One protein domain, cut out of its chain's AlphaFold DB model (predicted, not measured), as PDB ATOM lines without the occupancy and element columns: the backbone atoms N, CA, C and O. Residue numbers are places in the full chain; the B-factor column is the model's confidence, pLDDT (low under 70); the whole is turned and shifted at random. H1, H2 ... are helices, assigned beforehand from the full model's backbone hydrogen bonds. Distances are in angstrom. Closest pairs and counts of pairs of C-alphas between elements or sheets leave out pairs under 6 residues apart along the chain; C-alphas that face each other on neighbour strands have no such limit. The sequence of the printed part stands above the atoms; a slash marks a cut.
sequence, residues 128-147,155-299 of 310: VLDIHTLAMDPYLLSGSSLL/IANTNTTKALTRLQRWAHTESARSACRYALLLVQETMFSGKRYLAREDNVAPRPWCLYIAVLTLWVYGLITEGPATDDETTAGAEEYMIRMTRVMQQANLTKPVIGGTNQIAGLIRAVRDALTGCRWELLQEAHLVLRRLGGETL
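AT A GLANCE: This is residues 128 to 147 and 155 to 299 of the 310 residues of an uncharacterized protein of Penicillium subrubescens (UniProt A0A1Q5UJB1). What is the main picture? A long helix, H4, runs through the middle of a helical body, with H3 crossing it on one side and the H7 and H8 hairpin packed on another. H1 packs on H4, H2 makes a corner with H4 where residues 167 to 171 of H2 meet residues 220 to 225 of H4, and H6 packs on H3 and H7. What is it made of? The printed part has 165 residues with eight named helices, H1 to H8 in chain order, and no named strand: the class is all helix. It is compact, with a radius of gyration of the C-alphas of 15.3 A, and rounded, spanning 42 by 40 by 29 A.

IN THESE COORDINATES: Where is the longest helix? H4, residues 207 to 226, runs 28.6 A from C-alpha 207 at (299.552, 133.151, 234.668) to C-alpha 226 at (290.848, 116.859, 212.819). Which helices come before it? H1 is residues 128 to 135, H2 residues 156 to 171, 22.3 A long, and H3 residues 174 to 191, 25.5 A. Which follow? H5 is residues 231 to 235, H6 residues 238 to 251, 20.1 A, and H7 residues 266 to 276. H8, residues 282 to 294, ends at C-alpha 294 at (302.036, 116.334, 223.363).

HOW THE PARTS SIT: What touches the hub, H4? H3 does, at a steep tilt of 46 degrees, opposite ways, the closest C-alphas being those of Ala 183 and Ala 214, 4.3 A apart. H4 touches H1 with residues 213 to 220 alone, closest C-alphas Ile 131 and Val 220 at 6.5 A, and with residues 220 to 225 alone residues 167 to 171 of H2, about perpendicular at 83 degrees, closest C-alphas Gln 168 and Ile 224 at 6.0 A. Is there a bundle? H4, H7 and H8 form an up and down bundle, each running against the one before; H7 and H8 are a hairpin at a shallow tilt of 20 degrees, closest C-alphas Arg 273 and His 288 at 5.3 A. H4 and H8 only just touch, with 3 pairs of C-alphas within 8 A. Where are H5 and H6? H6 touches H7 with residues 238 to 241 alone, closest C-alphas Ala 238 and Leu 268 at 4.0 A, and is apart from H4. H5 touches H7, closest C-alphas Thr 234 and Ala 266 at 5.4 A. Are the backbones helical? Every O i to N i+4 pair is within hydrogen-bond range in H1, H2, H3, H4, H6, H7 and H8; H5 has 0 of 1, and 1 of 2 O i to N i+3 pairs.

THE WHOLE: How large is it? The two C-alphas farthest apart, those of Ile 155 and Gly 194, are 45.7 A apart. Where is the cut? Residues 148 to 154 are not printed, and C-alphas 147 and 155 are 18.1 A apart. Which links are long? Those from H3 to H4 and H6 to H7, of 15 and 14 residues. Where is confidence low? pLDDT is under 70 at residues 138 to 147, 155 to 157, 230 to 235, 252 to 260 and 297 to 299.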
ATOM      1  N   VAL A 128     288.013 121.153 232.240       92.50
ATOM      2  CA  VAL A 128     289.482 121.025 232.305       92.50
ATOM      3  C   VAL A 128     289.910 119.624 232.756       92.50
ATOM      4  O   VAL A 128     290.906 119.100 232.270       92.50
ATOM      5  N   LEU A 129     289.115 118.966 233.609       90.88
ATOM      6  CA  LEU A 129     289.354 117.579 234.021       90.88
ATOM      7  C   LEU A 129     289.292 116.602 232.834       90.88
ATOM      8  O   LEU A 129     290.128 115.709 232.737       90.88
ATOM      9  N   ASP A 130     288.318 116.768 231.933       91.06
ATOM     10  CA  ASP A 130     288.159 115.871 230.779       91.06
ATOM     11  C   ASP A 130     289.335 116.040 229.816       91.06
ATOM     12  O   ASP A 130     289.901 115.053 229.354       91.06
ATOM     13  N   ILE A 131     289.740 117.292 229.588       92.50
ATOM     14  CA  ILE A 131     290.917 117.639 228.790       92.50
ATOM     15  C   ILE A 131     292.181 116.997 229.377       92.50
ATOM     16  O   ILE A 131     292.928 116.332 228.663       92.50
ATOM     17  N   HIS A 132     292.398 117.144 230.686       90.50
ATOM     18  CA  HIS A 132     293.535 116.540 231.375       90.50
ATOM     19  C   HIS A 132     293.525 115.015 231.328       90.50
ATOM     20  O   HIS A 132     294.577 114.411 231.147       90.50
ATOM     21  N   THR A 133     292.348 114.402 231.465       89.56
ATOM     22  CA  THR A 133     292.197 112.943 231.379       89.56
ATOM     23  C   THR A 133     292.692 112.436 230.024       89.56
ATOM     24  O   THR A 133     293.400 111.438 229.988       89.56
ATOM     25  N   LEU A 134     292.398 113.151 228.927       88.06
ATOM     26  CA  LEU A 134     292.936 112.812 227.604       88.06
ATOM     27  C   LEU A 134     294.438 113.105 227.480       88.06
ATOM     28  O   LEU A 134     295.176 112.286 226.947       88.06
ATOM     29  N   ALA A 135     294.902 114.260 227.967       87.50
ATOM     30  CA  ALA A 135     296.305 114.675 227.850       87.50
ATOM     31  C   ALA A 135     297.277 113.781 228.641       87.50
ATOM     32  O   ALA A 135     298.470 113.724 228.335       87.50
ATOM     33  N   MET A 136     296.783 113.114 229.686       83.25
ATOM     34  CA  MET A 136     297.555 112.169 230.491       83.25
ATOM     35  C   MET A 136     297.458 110.726 229.989       83.25
ATOM     36  O   MET A 136     298.160 109.875 230.532       83.25
ATOM     37  N   ASP A 137     296.633 110.435 228.979       78.31
ATOM     38  CA  ASP A 137     296.495 109.083 228.446       78.31
ATOM     39  C   ASP A 137     297.663 108.745 227.496       78.31
ATOM     40  O   ASP A 137     297.768 109.325 226.409       78.31
ATOM     41  N   PRO A 138     298.550 107.800 227.860       63.22
ATOM     42  CA  PRO A 138     299.701 107.448 227.035       63.22
ATOM     43  C   PRO A 138     299.313 106.763 225.712       63.22
ATOM     44  O   PRO A 138     300.102 106.782 224.768       63.22
ATOM     45  N   TYR A 139     298.115 106.178 225.607       62.53
ATOM     46  CA  TYR A 139     297.685 105.399 224.440       62.53
ATOM     47  C   TYR A 139     297.045 106.255 223.344       62.53
ATOM     48  O   TYR A 139     297.146 105.914 222.161       62.53
ATOM     49  N   LEU A 140     296.431 107.386 223.706       63.44
ATOM     50  CA  LEU A 140     295.937 108.363 222.728       63.44
ATOM     51  C   LEU A 140     297.082 109.047 221.974       63.44
ATOM     52  O   LEU A 140     296.953 109.321 220.784       63.44
ATOM     53  N   LEU A 141     298.221 109.250 222.637       56.50
ATOM     54  CA  LEU A 141     299.415 109.863 222.046       56.50
ATOM     55  C   LEU A 141     300.156 108.936 221.077       56.50
ATOM     56  O   LEU A 141     300.895 109.409 220.224       56.50
ATOM     57  N   SER A 142     299.930 107.623 221.177       54.25
ATOM     58  CA  SER A 142     300.519 106.623 220.280       54.25
ATOM     59  C   SER A 142     299.659 106.343 219.036       54.25
ATOM     60  O   SER A 142     299.945 105.394 218.308       54.25
ATOM     61  N   GLY A 143     298.567 107.092 218.816       53.09
ATOM     62  CA  GLY A 143     297.676 106.939 217.653       53.09
ATOM     63  C   GLY A 143     296.830 105.655 217.629       53.09
ATOM     64  O   GLY A 143     296.010 105.476 216.733       53.09
ATOM     65  N   SER A 144     296.986 104.770 218.618       49.06
ATOM     66  CA  SER A 144     296.427 103.410 218.597       49.06
ATOM     67  C   SER A 144     294.988 103.327 219.143       49.06
ATOM     68  O   SER A 144     294.188 102.497 218.714       49.06
ATOM     69  N   SER A 145     294.601 104.229 220.056       49.56
ATOM     70  CA  SER A 145     293.314 104.126 220.769       49.56
ATOM     71  C   SER A 145     292.098 104.698 220.027       49.56
ATOM     72  O   SER A 145     290.976 104.419 220.444       49.56
ATOM     73  N   LEU A 146     292.269 105.483 218.956       51.25
ATOM     74  CA  LEU A 146     291.121 105.967 218.167       51.25
ATOM     75  C   LEU A 146     290.643 104.938 217.127       51.25
ATOM     76  O   LEU A 146     289.526 105.072 216.633       51.25
ATOM     77  N   LEU A 147     291.457 103.916 216.817       46.78
ATOM     78  CA  LEU A 147     291.161 102.900 215.796       46.78
ATOM     79  C   LEU A 147     290.985 101.465 216.325       46.78
ATOM     80  O   LEU A 147     290.465 100.636 215.584       46.78
ATOM     81  N   ILE A 155     289.873  99.737 232.700       47.59
ATOM     82  CA  ILE A 155     289.496 100.788 233.683       47.59
ATOM     83  C   ILE A 155     289.932 102.200 233.260       47.59
ATOM     84  O   ILE A 155     289.081 103.091 233.218       47.59
ATOM     85  N   ALA A 156     291.202 102.409 232.887       51.34
ATOM     86  CA  ALA A 156     291.682 103.701 232.368       51.34
ATOM     87  C   ALA A 156     290.920 104.101 231.092       51.34
ATOM     88  O   ALA A 156     290.412 105.219 230.995       51.34
ATOM     89  N   ASN A 157     290.671 103.123 230.212       61.38
ATOM     90  CA  ASN A 157     289.884 103.327 229.003       61.38
ATOM     91  C   ASN A 157     288.454 103.780 229.301       61.38
ATOM     92  O   ASN A 157     287.921 104.565 228.534       61.38
ATOM     93  N   THR A 158     287.805 103.379 230.400       72.69
ATOM     94  CA  THR A 158     286.408 103.808 230.634       72.69
ATOM     95  C   THR A 158     286.276 105.296 230.942       72.69
ATOM     96  O   THR A 158     285.323 105.930 230.494       72.69
ATOM     97  N   ASN A 159     287.212 105.880 231.693       79.38
ATOM     98  CA  ASN A 159     287.167 107.307 232.005       79.38
ATOM     99  C   ASN A 159     287.638 108.142 230.813       79.38
ATOM    100  O   ASN A 159     286.958 109.114 230.476       79.38
ATOM    101  N   THR A 160     288.712 107.720 230.134       82.50
ATOM    102  CA  THR A 160     289.188 108.351 228.896       82.50
ATOM    103  C   THR A 160     288.116 108.300 227.810       82.50
ATOM    104  O   THR A 160     287.788 109.337 227.247       82.50
ATOM    105  N   THR A 161     287.488 107.146 227.552       83.12
ATOM    106  CA  THR A 161     286.418 107.024 226.541       83.12
ATOM    107  C   THR A 161     285.220 107.900 226.882       83.12
ATOM    108  O   THR A 161     284.737 108.633 226.026       83.12
ATOM    109  N   LYS A 162     284.769 107.924 228.144       86.50
ATOM    110  CA  LYS A 162     283.687 108.823 228.576       86.50
ATOM    111  C   LYS A 162     284.059 110.298 228.397       86.50
ATOM    112  O   LYS A 162     283.205 111.083 227.983       86.50
ATOM    113  N   ALA A 163     285.290 110.684 228.738       88.06
ATOM    114  CA  ALA A 163     285.796 112.041 228.533       88.06
ATOM    115  C   ALA A 163     285.849 112.382 227.036       88.06
ATOM    116  O   ALA A 163     285.329 113.419 226.633       88.06
ATOM    117  N   LEU A 164     286.352 111.467 226.209       88.06
ATOM    118  CA  LEU A 164     286.409 111.584 224.756       88.06
ATOM    119  C   LEU A 164     285.011 111.778 224.158       88.06
ATOM    120  O   LEU A 164     284.790 112.740 223.432       88.06
ATOM    121  N   THR A 165     284.028 110.953 224.529       88.25
ATOM    122  CA  THR A 165     282.640 111.090 224.055       88.25
ATOM    123  C   THR A 165     282.003 112.417 224.484       88.25
ATOM    124  O   THR A 165     281.178 112.980 223.758       88.25
ATOM    125  N   ARG A 166     282.336 112.943 225.673       89.12
ATOM    126  CA  ARG A 166     281.889 114.285 226.094       89.12
ATOM    127  C   ARG A 166     282.543 115.376 225.250       89.12
ATOM    128  O   ARG A 166     281.845 116.286 224.812       89.12
ATOM    129  N   LEU A 167     283.843 115.263 224.992       91.06
ATOM    130  CA  LEU A 167     284.617 116.246 224.235       91.06
ATOM    131  C   LEU A 167     284.268 116.249 222.736       91.06
ATOM    132  O   LEU A 167     284.147 117.321 222.153       91.06
ATOM    133  N   GLN A 168     283.972 115.091 222.141       90.00
ATOM    134  CA  GLN A 168     283.439 114.966 220.775       90.00
ATOM    135  C   GLN A 168     282.107 115.704 220.603       90.00
ATOM    136  O   GLN A 168     281.910 116.438 219.633       90.00
ATOM    137  N   ARG A 169     281.199 115.562 221.579       88.94
ATOM    138  CA  ARG A 169     279.941 116.321 221.596       88.94
ATOM    139  C   ARG A 169     280.182 117.812 221.804       88.94
ATOM    140  O   ARG A 169     279.535 118.619 221.150       88.94
ATOM    141  N   TRP A 170     281.110 118.172 222.689       90.25
ATOM    142  CA  TRP A 170     281.458 119.561 222.984       90.25
ATOM    143  C   TRP A 170     282.041 120.298 221.773       90.25
ATOM    144  O   TRP A 170     281.621 121.425 221.525       90.25
ATOM    145  N   ALA A 171     282.929 119.679 220.990       89.50
ATOM    146  CA  ALA A 171     283.661 120.338 219.902       89.50
ATOM    147  C   ALA A 171     282.765 121.013 218.843       89.50
ATOM    148  O   ALA A 171     283.161 122.003 218.234       89.50
ATOM    149  N   HIS A 172     281.533 120.528 218.670       85.31
ATOM    150  CA  HIS A 172     280.566 121.054 217.702       85.31
ATOM    151  C   HIS A 172     279.614 122.119 218.289       85.31
ATOM    152  O   HIS A 172     278.677 122.556 217.625       85.31
ATOM    153  N   THR A 173     279.818 122.535 219.542       87.62
ATOM    154  CA  THR A 173     278.949 123.491 220.248       87.62
ATOM    155  C   THR A 173     279.482 124.923 220.198       87.62
ATOM    156  O   THR A 173     280.666 125.163 219.962       87.62
ATOM    157  N   GLU A 174     278.612 125.896 220.487       86.31
ATOM    158  CA  GLU A 174     279.020 127.288 220.738       86.31
ATOM    159  C   GLU A 174     280.015 127.387 221.902       86.31
ATOM    160  O   GLU A 174     280.987 128.131 221.831       86.31
ATOM    161  N   SER A 175     279.830 126.568 222.944       88.25
ATOM    162  CA  SER A 175     280.730 126.528 224.098       88.25
ATOM    163  C   SER A 175     282.172 126.218 223.692       88.25
ATOM    164  O   SER A 175     283.094 126.847 224.204       88.25
ATOM    165  N   ALA A 176     282.400 125.304 222.742       91.12
ATOM    166  CA  ALA A 176     283.754 125.031 222.261       91.12
ATOM    167  C   ALA A 176     284.385 126.241 221.573       91.12
ATOM    168  O   ALA A 176     285.553 126.551 221.819       91.12
ATOM    169  N   ARG A 177     283.602 126.972 220.773       90.06
ATOM    170  CA  ARG A 177     284.059 128.195 220.100       90.06
ATOM    171  C   ARG A 177     284.381 129.299 221.107       90.06
ATOM    172  O   ARG A 177     285.464 129.880 221.032       90.06
ATOM    173  N   SER A 178     283.524 129.521 222.103       91.19
ATOM    174  CA  SER A 178     283.800 130.466 223.190       91.19
ATOM    175  C   SER A 178     285.055 130.094 223.982       91.19
ATOM    176  O   SER A 178     285.923 130.944 224.182       91.19
ATOM    177  N   ALA A 179     285.215 128.822 224.367       94.56
ATOM    178  CA  ALA A 179     286.410 128.343 225.065       94.56
ATOM    179  C   ALA A 179     287.690 128.581 224.246       94.56
ATOM    180  O   ALA A 179     288.664 129.121 224.772       94.56
ATOM    181  N   CYS A 180     287.674 128.244 222.951       94.62
ATOM    182  CA  CYS A 180     288.808 128.472 222.054       94.62
ATOM    183  C   CYS A 180     289.127 129.963 221.909       94.62
ATOM    184  O   CYS A 180     290.292 130.342 221.977       94.62
ATOM    185  N   ARG A 181     288.114 130.830 221.786       94.25
ATOM    186  CA  ARG A 181     288.311 132.286 221.714       94.25
ATOM    187  C   ARG A 181     289.026 132.823 222.953       94.25
ATOM    188  O   ARG A 181     289.993 133.572 222.822       94.25
ATOM    189  N   TYR A 182     288.577 132.446 224.149       95.75
ATOM    190  CA  TYR A 182     289.214 132.888 225.392       95.75
ATOM    191  C   TYR A 182     290.616 132.298 225.579       95.75
ATOM    192  O   TYR A 182     291.506 133.005 226.057       95.75
ATOM    193  N   ALA A 183     290.837 131.051 225.151       97.19
ATOM    194  CA  ALA A 183     292.158 130.433 225.136       97.19
ATOM    195  C   ALA A 183     293.129 131.167 224.196       97.19
ATOM    196  O   ALA A 183     294.241 131.489 224.609       97.19
ATOM    197  N   LEU A 184     292.700 131.510 222.976       95.50
ATOM    198  CA  LEU A 184     293.506 132.279 222.022       95.50
ATOM    199  C   LEU A 184     293.856 133.664 222.559       95.50
ATOM    200  O   LEU A 184     295.018 134.048 222.510       95.50
ATOM    201  N   LEU A 185     292.880 134.391 223.113       94.94
ATOM    202  CA  LEU A 185     293.132 135.703 223.714       94.94
ATOM    203  C   LEU A 185     294.177 135.610 224.829       94.94
ATOM    204  O   LEU A 185     295.101 136.416 224.874       94.94
ATOM    205  N   LEU A 186     294.072 134.598 225.693       96.38
ATOM    206  CA  LEU A 186     295.036 134.384 226.766       96.38
ATOM    207  C   LEU A 186     296.438 134.060 226.231       96.38
ATOM    208  O   LEU A 186     297.421 134.623 226.709       96.38
ATOM    209  N   VAL A 187     296.548 133.187 225.228       96.56
ATOM    210  CA  VAL A 187     297.832 132.870 224.584       96.56
ATOM    211  C   VAL A 187     298.424 134.115 223.918       96.56
ATOM    212  O   VAL A 187     299.602 134.402 224.103       96.56
ATOM    213  N   GLN A 188     297.614 134.893 223.199       94.81
ATOM    214  CA  GLN A 188     298.040 136.123 222.534       94.81
ATOM    215  C   GLN A 188     298.565 137.160 223.537       94.81
ATOM    216  O   GLN A 188     299.664 137.683 223.369       94.81
ATOM    217  N   GLU A 189     297.814 137.420 224.608       92.94
ATOM    218  CA  GLU A 189     298.171 138.393 225.648       92.94
ATOM    219  C   GLU A 189     299.443 138.001 226.423       92.94
ATOM    220  O   GLU A 189     300.124 138.871 226.966       92.94
ATOM    221  N   THR A 190     299.768 136.707 226.497       94.38
ATOM    222  CA  THR A 190     300.905 136.197 227.281       94.38
ATOM    223  C   THR A 190     302.146 135.947 226.430       94.38
ATOM    224  O   THR A 190     303.203 136.505 226.719       94.38
ATOM    225  N   MET A 191     302.028 135.154 225.364       94.50
ATOM    226  CA  MET A 191     303.151 134.718 224.528       94.50
ATOM    227  C   MET A 191     303.539 135.738 223.452       94.50
ATOM    228  O   MET A 191     304.695 135.766 223.038       94.50
ATOM    229  N   PHE A 192     302.604 136.588 223.016       90.62
ATOM    230  CA  PHE A 192     302.783 137.506 221.882       90.62
ATOM    231  C   PHE A 192     302.742 138.982 222.306       90.62
ATOM    232  O   PHE A 192     302.317 139.857 221.559       90.62
ATOM    233  N   SER A 193     303.240 139.278 223.510       85.25
ATOM    234  CA  SER A 193     303.327 140.633 224.081       85.25
ATOM    235  C   SER A 193     304.552 141.443 223.612       85.25
ATOM    236  O   SER A 193     304.852 142.502 224.163       85.25
ATOM    237  N   GLY A 194     305.289 140.953 222.606       81.94
ATOM    238  CA  GLY A 194     306.506 141.580 222.065       81.94
ATOM    239  C   GLY A 194     307.807 141.203 222.787       81.94
ATOM    240  O   GLY A 194     308.888 141.585 222.343       81.94
ATOM    241  N   LYS A 195     307.732 140.428 223.874       86.69
ATOM    242  CA  LYS A 195     308.885 139.818 224.555       86.69
ATOM    243  C   LYS A 195     308.657 138.318 224.701       86.69
ATOM    244  O   LYS A 195     307.523 137.885 224.888       86.69
ATOM    245  N   ARG A 196     309.735 137.529 224.665       88.12
ATOM    246  CA  ARG A 196     309.656 136.091 224.951       88.12
ATOM    247  C   ARG A 196     309.228 135.902 226.405       88.12
ATOM    248  O   ARG A 196     309.958 136.282 227.315       88.12
ATOM    249  N   TYR A 197     308.051 135.322 226.607       94.12
ATOM    250  CA  TYR A 197     307.547 135.012 227.939       94.12
ATOM    251  C   TYR A 197     308.359 133.879 228.584       94.12
ATOM    252  O   TYR A 197     308.650 132.873 227.935       94.12
ATOM    253  N   LEU A 198     308.715 134.046 229.860       93.75
ATOM    254  CA  LEU A 198     309.438 133.066 230.670       93.75
ATOM    255  C   LEU A 198     308.769 132.962 232.044       93.75
ATOM    256  O   LEU A 198     308.824 133.891 232.846       93.75
ATOM    257  N   ALA A 199     308.169 131.812 232.350       93.50
ATOM    258  CA  ALA A 199     307.410 131.600 233.584       93.50
ATOM    259  C   ALA A 199     308.267 131.708 234.853       93.50
ATOM    260  O   ALA A 199     307.759 132.036 235.920       93.50
ATOM    261  N   ARG A 200     309.572 131.428 234.753       92.19
ATOM    262  CA  ARG A 200     310.520 131.547 235.873       92.19
ATOM    263  C   ARG A 200     310.777 133.001 236.302       92.19
ATOM    264  O   ARG A 200     311.231 133.222 237.419       92.19
ATOM    265  N   GLU A 201     310.512 133.955 235.409       92.12
ATOM    266  CA  GLU A 201     310.714 135.400 235.597       92.12
ATOM    267  C   GLU A 201     309.385 136.144 235.838       92.12
ATOM    268  O   GLU A 201     309.396 137.352 236.070       92.12
ATOM    269  N   ASP A 202     308.242 135.449 235.799       90.69
ATOM    270  CA  ASP A 202     306.930 136.061 236.011       90.69
ATOM    271  C   ASP A 202     306.593 136.180 237.507       90.69
ATOM    272  O   ASP A 202     306.690 135.224 238.279       90.69
ATOM    273  N   ASN A 203     306.137 137.368 237.903       88.94
ATOM    274  CA  ASN A 203     305.668 137.659 239.257       88.94
ATOM    275  C   ASN A 203     304.184 137.298 239.449       88.94
ATOM    276  O   ASN A 203     303.691 137.252 240.578       88.94
ATOM    277  N   VAL A 204     303.454 137.029 238.361       91.31
ATOM    278  CA  VAL A 204     302.038 136.657 238.386       91.31
ATOM    279  C   VAL A 204     301.885 135.141 238.438       91.31
ATOM    280  O   VAL A 204     301.675 134.462 237.436       91.31
ATOM    281  N   ALA A 205     301.906 134.625 239.664       87.00
ATOM    282  CA  ALA A 205     301.724 133.217 240.013       87.00
ATOM    283  C   ALA A 205     300.690 132.419 239.176       87.00
ATOM    284  O   ALA A 205     301.035 131.336 238.703       87.00
ATOM    285  N   PRO A 206     299.438 132.882 238.958       91.94
ATOM    286  CA  PRO A 206     298.455 132.083 238.223       91.94
ATOM    287  C   PRO A 206     298.684 132.047 236.704       91.94
ATOM    288  O   PRO A 206     298.133 131.170 236.036       91.94
ATOM    289  N   ARG A 207     299.459 132.976 236.127       94.62
ATOM    290  CA  ARG A 207     299.552 133.151 234.668       94.62
ATOM    291  C   ARG A 207     300.100 131.923 233.932       94.62
ATOM    292  O   ARG A 207     299.451 131.523 232.965       94.62
ATOM    293  N   PRO A 208     301.209 131.275 234.351       95.50
ATOM    294  CA  PRO A 208     301.720 130.112 233.630       95.50
ATOM    295  C   PRO A 208     300.747 128.923 233.660       95.50
ATOM    296  O   PRO A 208     300.619 128.206 232.671       95.50
ATOM    297  N   TRP A 209     300.015 128.742 234.763       95.00
ATOM    298  CA  TRP A 209     298.993 127.695 234.871       95.00
ATOM    299  C   TRP A 209     297.806 127.967 233.947       95.00
ATOM    300  O   TRP A 209     297.335 127.078 233.241       95.00
ATOM    301  N   CYS A 210     297.360 129.222 233.898       96.75
ATOM    302  CA  CYS A 210     296.296 129.638 232.994       96.75
ATOM    303  C   CYS A 210     296.690 129.432 231.525       96.75
ATOM    304  O   CYS A 210     295.894 128.928 230.733       96.75
ATOM    305  N   LEU A 211     297.929 129.790 231.176       96.88
ATOM    306  CA  LEU A 211     298.486 129.592 229.840       96.88
ATOM    307  C   LEU A 211     298.479 128.112 229.442       96.88
ATOM    308  O   LEU A 211     298.060 127.768 228.339       96.88
ATOM    309  N   TYR A 212     298.880 127.229 230.353       96.69
ATOM    310  CA  TYR A 212     298.835 125.791 230.123       96.69
ATOM    311  C   TYR A 212     297.408 125.275 229.849       96.69
ATOM    312  O   TYR A 212     297.201 124.565 228.864       96.69
ATOM    313  N   ILE A 213     296.410 125.689 230.641       97.06
ATOM    314  CA  ILE A 213     294.997 125.321 230.414       97.06
ATOM    315  C   ILE A 213     294.511 125.792 229.035       97.06
ATOM    316  O   ILE A 213     293.807 125.055 228.342       97.06
ATOM    317  N   ALA A 214     294.880 127.006 228.620       97.75
ATOM    318  CA  ALA A 214     294.510 127.531 227.309       97.75
ATOM    319  C   ALA A 214     295.084 126.683 226.167       97.75
ATOM    320  O   ALA A 214     294.344 126.293 225.265       97.75
ATOM    321  N   VAL A 215     296.373 126.341 226.234       96.75
ATOM    322  CA  VAL A 215     297.018 125.497 225.217       96.75
ATOM    323  C   VAL A 215     296.395 124.108 225.171       96.75
ATOM    324  O   VAL A 215     296.098 123.619 224.085       96.75
ATOM    325  N   LEU A 216     296.126 123.493 226.324       95.69
ATOM    326  CA  LEU A 216     295.448 122.198 226.373       95.69
ATOM    327  C   LEU A 216     294.043 122.242 225.763       95.69
ATOM    328  O   LEU A 216     293.631 121.298 225.094       95.69
ATOM    329  N   THR A 217     293.311 123.335 225.981       96.25
ATOM    330  CA  THR A 217     291.969 123.522 225.414       96.25
ATOM    331  C   THR A 217     292.023 123.559 223.887       96.25
ATOM    332  O   THR A 217     291.231 122.888 223.228       96.25
ATOM    333  N   LEU A 218     292.982 124.298 223.324       94.81
ATOM    334  CA  LEU A 218     293.194 124.384 221.879       94.81
ATOM    335  C   LEU A 218     293.687 123.054 221.293       94.81
ATOM    336  O   LEU A 218     293.217 122.647 220.234       94.81
ATOM    337  N   TRP A 219     294.569 122.350 222.008       93.50
ATOM    338  CA  TRP A 219     295.059 121.032 221.607       93.50
ATOM    339  C   TRP A 219     293.928 120.006 221.530       93.50
ATOM    340  O   TRP A 219     293.772 119.358 220.500       93.50
ATOM    341  N   VAL A 220     293.093 119.895 222.572       92.31
ATOM    342  CA  VAL A 220     291.943 118.978 222.549       92.31
ATOM    343  C   VAL A 220     290.971 119.349 221.442       92.31
ATOM    344  O   VAL A 220     290.443 118.464 220.779       92.31
ATOM    345  N   TYR A 221     290.725 120.639 221.219       92.12
ATOM    346  CA  TYR A 221     289.848 121.056 220.133       92.12
ATOM    347  C   TYR A 221     290.373 120.591 218.767       92.12
ATOM    348  O   TYR A 221     289.609 120.007 217.997       92.12
ATOM    349  N   GLY A 222     291.672 120.771 218.500       89.31
ATOM    350  CA  GLY A 222     292.332 120.257 217.297       89.31
ATOM    351  C   GLY A 222     292.234 118.740 217.170       89.31
ATOM    352  O   GLY A 222     291.691 118.235 216.189       89.31
ATOM    353  N   LEU A 223     292.627 118.025 218.227       87.38
ATOM    354  CA  LEU A 223     292.599 116.562 218.281       87.38
ATOM    355  C   LEU A 223     291.216 115.981 217.956       87.38
ATOM    356  O   LEU A 223     291.102 114.965 217.279       87.38
ATOM    357  N   ILE A 224     290.152 116.601 218.467       88.00
ATOM    358  CA  ILE A 224     288.784 116.099 218.309       88.00
ATOM    359  C   ILE A 224     288.197 116.437 216.936       88.00
ATOM    360  O   ILE A 224     287.375 115.677 216.426       88.00
ATOM    361  N   THR A 225     288.566 117.583 216.362       86.50
ATOM    362  CA  THR A 225     287.994 118.057 215.092       86.50
ATOM    363  C   THR A 225     288.696 117.471 213.873       86.50
ATOM    364  O   THR A 225     288.030 117.166 212.887       86.50
ATOM    365  N   GLU A 226     290.010 117.273 213.952       83.62
ATOM    366  CA  GLU A 226     290.848 116.859 212.819       83.62
ATOM    367  C   GLU A 226     291.625 115.562 213.068       83.62
ATOM    368  O   GLU A 226     292.167 114.985 212.127       83.62
ATOM    369  N   GLY A 227     291.635 115.057 214.303       80.00
ATOM    370  CA  GLY A 227     292.425 113.888 214.684       80.00
ATOM    371  C   GLY A 227     293.837 114.262 215.151       80.00
ATOM    372  O   GLY A 227     294.103 115.422 215.443       80.00
ATOM    373  N   PRO A 228     294.746 113.288 215.302       76.19
ATOM    374  CA  PRO A 228     296.139 113.545 215.675       76.19
ATOM    375  C   PRO A 228     296.914 114.222 214.535       76.19
ATOM    376  O   PRO A 228     296.670 113.924 213.366       76.19
ATOM    377  N   ALA A 229     297.813 115.156 214.864       71.69
ATOM    378  CA  ALA A 229     298.639 115.864 213.879       71.69
ATOM    379  C   ALA A 229     299.520 114.880 213.106       71.69
ATOM    380  O   ALA A 229     300.126 113.988 213.705       71.69
ATOM    381  N   THR A 230     299.590 115.037 211.785       68.50
ATOM    382  CA  THR A 230     300.533 114.278 210.956       68.50
ATOM    383  C   THR A 230     301.925 114.907 211.039       68.50
ATOM    384  O   THR A 230     302.063 116.097 211.329       68.50
ATOM    385  N   ASP A 231     302.973 114.118 210.790       63.06
ATOM    386  CA  ASP A 231     304.363 114.573 210.947       63.06
ATOM    387  C   ASP A 231     304.679 115.830 210.111       63.06
ATOM    388  O   ASP A 231     305.385 116.720 210.587       63.06
ATOM    389  N   ASP A 232     304.072 115.986 208.930       59.00
ATOM    390  CA  ASP A 232     304.247 117.168 208.069       59.00
ATOM    391  C   ASP A 232     303.674 118.461 208.695       59.00
ATOM    392  O   ASP A 232     304.212 119.556 208.500       59.00
ATOM    393  N   GLU A 233     302.618 118.350 209.507       58.75
ATOM    394  CA  GLU A 233     301.937 119.475 210.163       58.75
ATOM    395  C   GLU A 233     302.664 119.994 211.413       58.75
ATOM    396  O   GLU A 233     302.350 121.074 211.924       58.75
ATOM    397  N   THR A 234     303.674 119.267 211.899       62.31
ATOM    398  CA  THR A 234     304.441 119.643 213.101       62.31
ATOM    399  C   THR A 234     305.430 120.793 212.883       62.31
ATOM    400  O   THR A 234     306.008 121.306 213.849       62.31
ATOM    401  N   THR A 235     305.600 121.232 211.633       67.19
ATOM    402  CA  THR A 235     306.516 122.310 211.230       67.19
ATOM    403  C   THR A 235     305.934 123.717 211.405       67.19
ATOM    404  O   THR A 235     306.696 124.685 211.431       67.19
ATOM    405  N   ALA A 236     304.612 123.850 211.572       78.56
ATOM    406  CA  ALA A 236     303.955 125.146 211.716       78.56
ATOM    407  C   ALA A 236     304.416 125.881 212.988       78.56
ATOM    408  O   ALA A 236     304.400 125.335 214.094       78.56
ATOM    409  N   GLY A 237     304.818 127.145 212.836       88.38
ATOM    410  CA  GLY A 237     305.250 127.988 213.951       88.38
ATOM    411  C   GLY A 237     304.092 128.405 214.867       88.38
ATOM    412  O   GLY A 237     302.937 128.479 214.451       88.38
ATOM    413  N   ALA A 238     304.400 128.751 216.122       91.38
ATOM    414  CA  ALA A 238     303.395 129.206 217.091       91.38
ATOM    415  C   ALA A 238     302.604 130.437 216.604       91.38
ATOM    416  O   ALA A 238     301.395 130.520 216.808       91.38
ATOM    417  N   GLU A 239     303.278 131.390 215.953       91.06
ATOM    418  CA  GLU A 239     302.654 132.600 215.403       91.06
ATOM    419  C   GLU A 239     301.706 132.281 214.244       91.06
ATOM    420  O   GLU A 239     300.587 132.792 214.188       91.06
ATOM    421  N   GLU A 240     302.119 131.379 213.351       90.62
ATOM    422  CA  GLU A 240     301.303 130.954 212.220       90.62
ATOM    423  C   GLU A 240     300.015 130.271 212.692       90.62
ATOM    424  O   GLU A 240     298.927 130.601 212.207       90.62
ATOM    425  N   TYR A 241     300.122 129.386 213.690       91.62
ATOM    426  CA  TYR A 241     298.962 128.775 214.330       91.62
ATOM    427  C   TYR A 241     298.012 129.838 214.901       91.62
ATOM    428  O   TYR A 241     296.808 129.791 214.650       91.62
ATOM    429  N   MET A 242     298.539 130.841 215.613       92.25
ATOM    430  CA  MET A 242     297.726 131.908 216.208       92.25
ATOM    431  C   MET A 242     296.988 132.753 215.171       92.25
ATOM    432  O   MET A 242     295.796 133.026 215.347       92.25
ATOM    433  N   ILE A 243     297.662 133.157 214.090       90.44
ATOM    434  CA  ILE A 243     297.057 133.939 213.002       90.44
ATOM    435  C   ILE A 243     295.942 133.130 212.341       90.44
ATOM    436  O   ILE A 243     294.835 133.635 212.135       90.44
ATOM    437  N   ARG A 244     296.219 131.859 212.036       89.44
ATOM    438  CA  ARG A 244     295.268 130.948 211.402       89.44
ATOM    439  C   ARG A 244     294.050 130.722 212.283       89.44
ATOM    440  O   ARG A 244     292.935 131.005 211.855       89.44
ATOM    441  N   MET A 245     294.258 130.277 213.515       88.94
ATOM    442  CA  MET A 245     293.182 129.929 214.434       88.94
ATOM    443  C   MET A 245     292.320 131.152 214.778       88.94
ATOM    444  O   MET A 245     291.094 131.063 214.770       88.94
ATOM    445  N   THR A 246     292.930 132.330 214.960       89.06
ATOM    446  CA  THR A 246     292.190 133.594 215.126       89.06
ATOM    447  C   THR A 246     291.340 133.920 213.897       89.06
ATOM    448  O   THR A 246     290.160 134.243 214.040       89.06
ATOM    449  N   ARG A 247     291.898 133.797 212.684       87.12
ATOM    450  CA  ARG A 247     291.160 134.038 211.434       87.12
ATOM    451  C   ARG A 247     289.977 133.084 211.297       87.12
ATOM    452  O   ARG A 247     288.880 133.540 210.979       87.12
ATOM    453  N   VAL A 248     290.171 131.787 211.545       83.62
ATOM    454  CA  VAL A 248     289.069 130.835 211.376       83.62
ATOM    455  C   VAL A 248     287.990 131.039 212.437       83.62
ATOM    456  O   VAL A 248     286.811 131.029 212.098       83.62
ATOM    457  N   MET A 249     288.352 131.338 213.687       82.06
ATOM    458  CA  MET A 249     287.364 131.640 214.733       82.06
ATOM    459  C   MET A 249     286.549 132.907 214.436       82.06
ATOM    460  O   MET A 249     285.367 132.959 214.764       82.06
ATOM    461  N   GLN A 250     287.133 133.908 213.769       78.75
ATOM    462  CA  GLN A 250     286.398 135.092 213.300       78.75
ATOM    463  C   GLN A 250     285.448 134.775 212.132       78.75
ATOM    464  O   GLN A 250     284.384 135.383 212.016       78.75
ATOM    465  N   GLN A 251     285.816 133.823 211.271       71.50
ATOM    466  CA  GLN A 251     285.052 133.437 210.077       71.50
ATOM    467  C   GLN A 251     284.000 132.347 210.338       71.50
ATOM    468  O   GLN A 251     283.065 132.205 209.550       71.50
ATOM    469  N   ALA A 252     284.107 131.598 211.439       61.09
ATOM    470  CA  ALA A 252     283.206 130.496 211.791       61.09
ATOM    471  C   ALA A 252     281.729 130.916 211.935       61.09
ATOM    472  O   ALA A 252     280.840 130.077 211.810       61.09
ATOM    473  N   ASN A 253     281.452 132.213 212.107       56.38
ATOM    474  CA  ASN A 253     280.094 132.762 212.123       56.38
ATOM    475  C   ASN A 253     279.360 132.655 210.774       56.38
ATOM    476  O   ASN A 253     278.161 132.921 210.729       56.38
ATOM    477  N   LEU A 254     280.048 132.313 209.674       50.66
ATOM    478  CA  LEU A 254     279.500 132.540 208.338       50.66
ATOM    479  C   LEU A 254     278.925 131.332 207.603       50.66
ATOM    480  O   LEU A 254     278.031 131.600 206.810       50.66
ATOM    481  N   THR A 255     279.348 130.061 207.768       47.97
ATOM    482  CA  THR A 255     278.662 128.930 207.060       47.97
ATOM    483  C   THR A 255     279.187 127.493 207.256       47.97
ATOM    484  O   THR A 255     278.577 126.581 206.697       47.97
ATOM    485  N   LYS A 256     280.281 127.216 207.987       52.28
ATOM    486  CA  LYS A 256     280.821 125.838 208.099       52.28
ATOM    487  C   LYS A 256     281.036 125.390 209.554       52.28
ATOM    488  O   LYS A 256     281.725 126.092 210.286       52.28
ATOM    489  N   PRO A 257     280.495 124.222 209.966       53.25
ATOM    490  CA  PRO A 257     280.593 123.729 211.342       53.25
ATOM    491  C   PRO A 257     281.949 123.093 211.691       53.25
ATOM    492  O   PRO A 257     282.232 122.916 212.871       53.25
ATOM    493  N   VAL A 258     282.782 122.757 210.699       54.72
ATOM    494  CA  VAL A 258     284.103 122.143 210.906       54.72
ATOM    495  C   VAL A 258     285.180 123.107 210.416       54.72
ATOM    496  O   VAL A 258     285.211 123.487 209.243       54.72
ATOM    497  N   ILE A 259     286.006 123.548 211.359       61.28
ATOM    498  CA  ILE A 259     287.102 124.502 211.185       61.28
ATOM    499  C   ILE A 259     288.333 123.699 210.767       61.28
ATOM    500  O   ILE A 259     288.703 122.783 211.485       61.28
ATOM    501  N   GLY A 260     288.907 124.027 209.605       66.38
ATOM    502  CA  GLY A 260     290.134 123.415 209.085       66.38
ATOM    503  C   GLY A 260     291.413 124.080 209.624       66.38
ATOM    504  O   GLY A 260     291.443 125.301 209.796       66.38
ATOM    505  N   GLY A 261     292.484 123.309 209.813       70.50
ATOM    506  CA  GLY A 261     293.783 123.716 210.345       70.50
ATOM    507  C   GLY A 261     293.876 123.823 211.875       70.50
ATOM    508  O   GLY A 261     294.771 124.519 212.357       70.50
ATOM    509  N   THR A 262     292.974 123.204 212.642       78.06
ATOM    510  CA  THR A 262     292.973 123.241 214.122       78.06
ATOM    511  C   THR A 262     294.056 122.370 214.755       78.06
ATOM    512  O   THR A 262     294.480 122.653 215.880       78.06
ATOM    513  N   ASN A 263     294.522 121.342 214.047       81.88
ATOM    514  CA  ASN A 263     295.464 120.337 214.540       81.88
ATOM    515  C   ASN A 263     296.936 120.781 214.522       81.88
ATOM    516  O   ASN A 263     297.787 120.198 215.189       81.88
ATOM    517  N   GLN A 264     297.256 121.872 213.822       85.25
ATOM    518  CA  GLN A 264     298.634 122.349 213.610       85.25
ATOM    519  C   GLN A 264     299.205 123.124 214.816       85.25
ATOM    520  O   GLN A 264     299.865 124.151 214.675       85.25
ATOM    521  N   ILE A 265     298.913 122.662 216.033       89.50
ATOM    522  CA  ILE A 265     299.228 123.345 217.296       89.50
ATOM    523  C   ILE A 265     300.634 123.022 217.835       89.50
ATOM    524  O   ILE A 265     301.099 123.653 218.786       89.50
ATOM    525  N   ALA A 266     301.345 122.057 217.245       88.75
ATOM    526  CA  ALA A 266     302.619 121.548 217.763       88.75
ATOM    527  C   ALA A 266     303.664 122.653 218.021       88.75
ATOM    528  O   ALA A 266     304.297 122.671 219.081       88.75
ATOM    529  N   GLY A 267     303.802 123.624 217.111       90.31
ATOM    530  CA  GLY A 267     304.701 124.765 217.304       90.31
ATOM    531  C   GLY A 267     304.324 125.642 218.499       90.31
ATOM    532  O   GLY A 267     305.206 126.090 219.235       90.31
ATOM    533  N   LEU A 268     303.025 125.843 218.748       93.56
ATOM    534  CA  LEU A 268     302.544 126.567 219.926       93.56
ATOM    535  C   LEU A 268     302.809 125.780 221.218       93.56
ATOM    536  O   LEU A 268     303.281 126.363 222.195       93.56
ATOM    537  N   ILE A 269     302.558 124.467 221.217       93.69
ATOM    538  CA  ILE A 269     302.859 123.586 222.356       93.69
ATOM    539  C   ILE A 269     304.344 123.675 222.715       93.69
ATOM    540  O   ILE A 269     304.678 123.872 223.884       93.69
ATOM    541  N   ARG A 270     305.232 123.605 221.714       92.75
ATOM    542  CA  ARG A 270     306.685 123.713 221.897       92.75
ATOM    543  C   ARG A 270     307.090 125.068 222.483       92.75
ATOM    544  O   ARG A 270     307.817 125.116 223.473       92.75
ATOM    545  N   ALA A 271     306.555 126.163 221.940       94.06
ATOM    546  CA  ALA A 271     306.841 127.510 222.431       94.06
ATOM    547  C   ALA A 271     306.407 127.713 223.894       94.06
ATOM    548  O   ALA A 271     307.149 128.291 224.690       94.06
ATOM    549  N   VAL A 272     305.221 127.222 224.269       95.31
ATOM    550  CA  VAL A 272     304.708 127.352 225.641       95.31
ATOM    551  C   VAL A 272     305.443 126.425 226.597       95.31
ATOM    552  O   VAL A 272     305.795 126.848 227.696       95.31
ATOM    553  N   ARG A 273     305.752 125.194 226.183       94.75
ATOM    554  CA  ARG A 273     306.610 124.292 226.954       94.75
ATOM    555  C   ARG A 273     307.930 124.976 227.304       94.75
ATOM    556  O   ARG A 273     308.296 124.997 228.478       94.75
ATOM    557  N   ASP A 274     308.605 125.560 226.315       94.06
ATOM    558  CA  ASP A 274     309.882 126.242 226.517       94.06
ATOM    559  C   ASP A 274     309.750 127.447 227.459       94.06
ATOM    560  O   ASP A 274     310.663 127.721 228.240       94.06
ATOM    561  N   ALA A 275     308.611 128.145 227.426       94.56
ATOM    562  CA  ALA A 275     308.312 129.231 228.353       94.56
ATOM    563  C   ALA A 275     308.083 128.751 229.798       94.56
ATOM    564  O   ALA A 275     308.359 129.498 230.737       94.56
ATOM    565  N   LEU A 276     307.600 127.518 229.997       94.06
ATOM    566  CA  LEU A 276     307.415 126.904 231.320       94.06
ATOM    567  C   LEU A 276     308.705 126.291 231.899       94.06
ATOM    568  O   LEU A 276     308.724 125.899 233.068       94.06
ATOM    569  N   THR A 277     309.787 126.219 231.122       92.38
ATOM    570  CA  THR A 277     311.062 125.631 231.554       92.38
ATOM    571  C   THR A 277     311.642 126.349 232.774       92.38
ATOM    572  O   THR A 277     311.724 127.578 232.828       92.38
ATOM    573  N   GLY A 278     312.090 125.572 233.765       86.00
ATOM    574  CA  GLY A 278     312.693 126.108 234.987       86.00
ATOM    575  C   GLY A 278     311.695 126.802 235.918       86.00
ATOM    576  O   GLY A 278     312.106 127.569 236.791       86.00
ATOM    577  N   CYS A 279     310.389 126.567 235.745       87.50
ATOM    578  CA  CYS A 279     309.397 127.066 236.685       87.50
ATOM    579  C   CYS A 279     309.596 126.441 238.080       87.50
ATOM    580  O   CYS A 279     309.859 125.246 238.229       87.50
ATOM    581  N   ARG A 280     309.438 127.269 239.118       84.81
ATOM    582  CA  ARG A 280     309.656 126.902 240.529       84.81
ATOM    583  C   ARG A 280     308.532 126.049 241.130       84.81
ATOM    584  O   ARG A 280     308.640 125.636 242.277       84.81
ATOM    585  N   TRP A 281     307.436 125.858 240.400       86.94
ATOM    586  CA  TRP A 281     306.209 125.245 240.900       86.94
ATOM    587  C   TRP A 281     306.114 123.818 240.361       86.94
ATOM    588  O   TRP A 281     306.036 123.641 239.147       86.94
ATOM    589  N   GLU A 282     306.073 122.815 241.237       87.31
ATOM    590  CA  GLU A 282     306.031 121.392 240.846       87.31
ATOM    591  C   GLU A 282     304.860 121.075 239.904       87.31
ATOM    592  O   GLU A 282     305.030 120.392 238.896       87.31
ATOM    593  N   LEU A 283     303.687 121.668 240.152       89.25
ATOM    594  CA  LEU A 283     302.523 121.526 239.273       89.25
ATOM    595  C   LEU A 283     302.817 121.982 237.831       89.25
ATOM    596  O   LEU A 283     302.348 121.375 236.871       89.25
ATOM    597  N   LEU A 284     303.605 123.049 237.668       91.38
ATOM    598  CA  LEU A 284     303.984 123.570 236.354       91.38
ATOM    599  C   LEU A 284     305.123 122.775 235.713       91.38
ATOM    600  O   LEU A 284     305.233 122.763 234.487       91.38
ATOM    601  N   GLN A 285     305.930 122.076 236.511       90.94
ATOM    602  CA  GLN A 285     306.901 121.115 235.997       90.94
ATOM    603  C   GLN A 285     306.185 119.910 235.377       90.94
ATOM    604  O   GLN A 285     306.520 119.526 234.259       90.94
ATOM    605  N   GLU A 286     305.133 119.382 236.014       90.12
ATOM    606  CA  GLU A 286     304.308 118.336 235.389       90.12
ATOM    607  C   GLU A 286     303.597 118.858 234.134       90.12
ATOM    608  O   GLU A 286     303.589 118.189 233.105       90.12
ATOM    609  N   ALA A 287     303.067 120.087 234.165       91.31
ATOM    610  CA  ALA A 287     302.477 120.711 232.980       91.31
ATOM    611  C   ALA A 287     303.475 120.787 231.808       91.31
ATOM    612  O   ALA A 287     303.133 120.450 230.673       91.31
ATOM    613  N   HIS A 288     304.727 121.164 232.081       91.62
ATOM    614  CA  HIS A 288     305.810 121.155 231.098       91.62
ATOM    615  C   HIS A 288     306.074 119.741 230.545       91.62
ATOM    616  O   HIS A 288     306.216 119.575 229.332       91.62
ATOM    617  N   LEU A 289     306.075 118.709 231.397       90.38
ATOM    618  CA  LEU A 289     306.231 117.314 230.967       90.38
ATOM    619  C   LEU A 289     305.065 116.835 230.094       90.38
ATOM    620  O   LEU A 289     305.306 116.173 229.085       90.38
ATOM    621  N   VAL A 290     303.826 117.196 230.441       90.88
ATOM    622  CA  VAL A 290     302.641 116.922 229.616       90.88
ATOM    623  C   VAL A 290     302.813 117.560 228.239       90.88
ATOM    624  O   VAL A 290     302.730 116.855 227.239       90.88
ATOM    625  N   LEU A 291     303.126 118.859 228.168       91.50
ATOM    626  CA  LEU A 291     303.311 119.550 226.887       91.50
ATOM    627  C   LEU A 291     304.455 118.956 226.058       91.50
ATOM    628  O   LEU A 291     304.341 118.876 224.838       91.50
ATOM    629  N   ARG A 292     305.538 118.495 226.695       89.38
ATOM    630  CA  ARG A 292     306.626 117.797 225.996       89.38
ATOM    631  C   ARG A 292     306.134 116.525 225.306       89.38
ATOM    632  O   ARG A 292     306.430 116.336 224.130       89.38
ATOM    633  N   ARG A 293     305.335 115.708 226.003       86.88
ATOM    634  CA  ARG A 293     304.718 114.499 225.426       86.88
ATOM    635  C   ARG A 293     303.783 114.844 224.264       86.88
ATOM    636  O   ARG A 293     303.849 114.198 223.225       86.88
ATOM    637  N   LEU A 294     302.957 115.883 224.417       86.44
ATOM    638  CA  LEU A 294     302.036 116.334 223.363       86.44
ATOM    639  C   LEU A 294     302.759 116.899 222.131       86.44
ATOM    640  O   LEU A 294     302.239 116.815 221.026       86.44
ATOM    641  N   GLY A 295     303.947 117.478 222.313       79.62
ATOM    642  CA  GLY A 295     304.770 118.030 221.234       79.62
ATOM    643  C   GLY A 295     305.553 116.994 220.419       79.62
ATOM    644  O   GLY A 295     306.377 117.399 219.600       79.62
ATOM    645  N   GLY A 296     305.343 115.691 220.654       73.94
ATOM    646  CA  GLY A 296     306.011 114.601 219.932       73.94
ATOM    647  C   GLY A 296     307.434 114.288 220.408       73.94
ATOM    648  O   GLY A 296     308.119 113.465 219.809       73.94
ATOM    649  N   GLU A 297     307.897 114.909 221.494       65.25
ATOM    650  CA  GLU A 297     309.218 114.629 222.059       65.25
ATOM    651  C   GLU A 297     309.108 113.461 223.043       65.25
ATOM    652  O   GLU A 297     308.740 113.615 224.213       65.25
ATOM    653  N   THR A 298     309.392 112.256 222.543       54.25
ATOM    654  CA  THR A 298     309.552 111.066 223.380       54.25
ATOM    655  C   THR A 298     310.772 111.225 224.290       54.25
ATOM    656  O   THR A 298     311.721 111.941 223.984       54.25
ATOM    657  N   LEU A 299     310.724 110.580 225.459       44.84
ATOM    658  CA  LEU A 299     311.752 110.563 226.510       44.84
ATOM    659  C   LEU A 299     313.052 109.857 226.051       44.84
ATOM    660  O   LEU A 299     313.493 108.887 226.660       44.84
TER     661      LEU A 299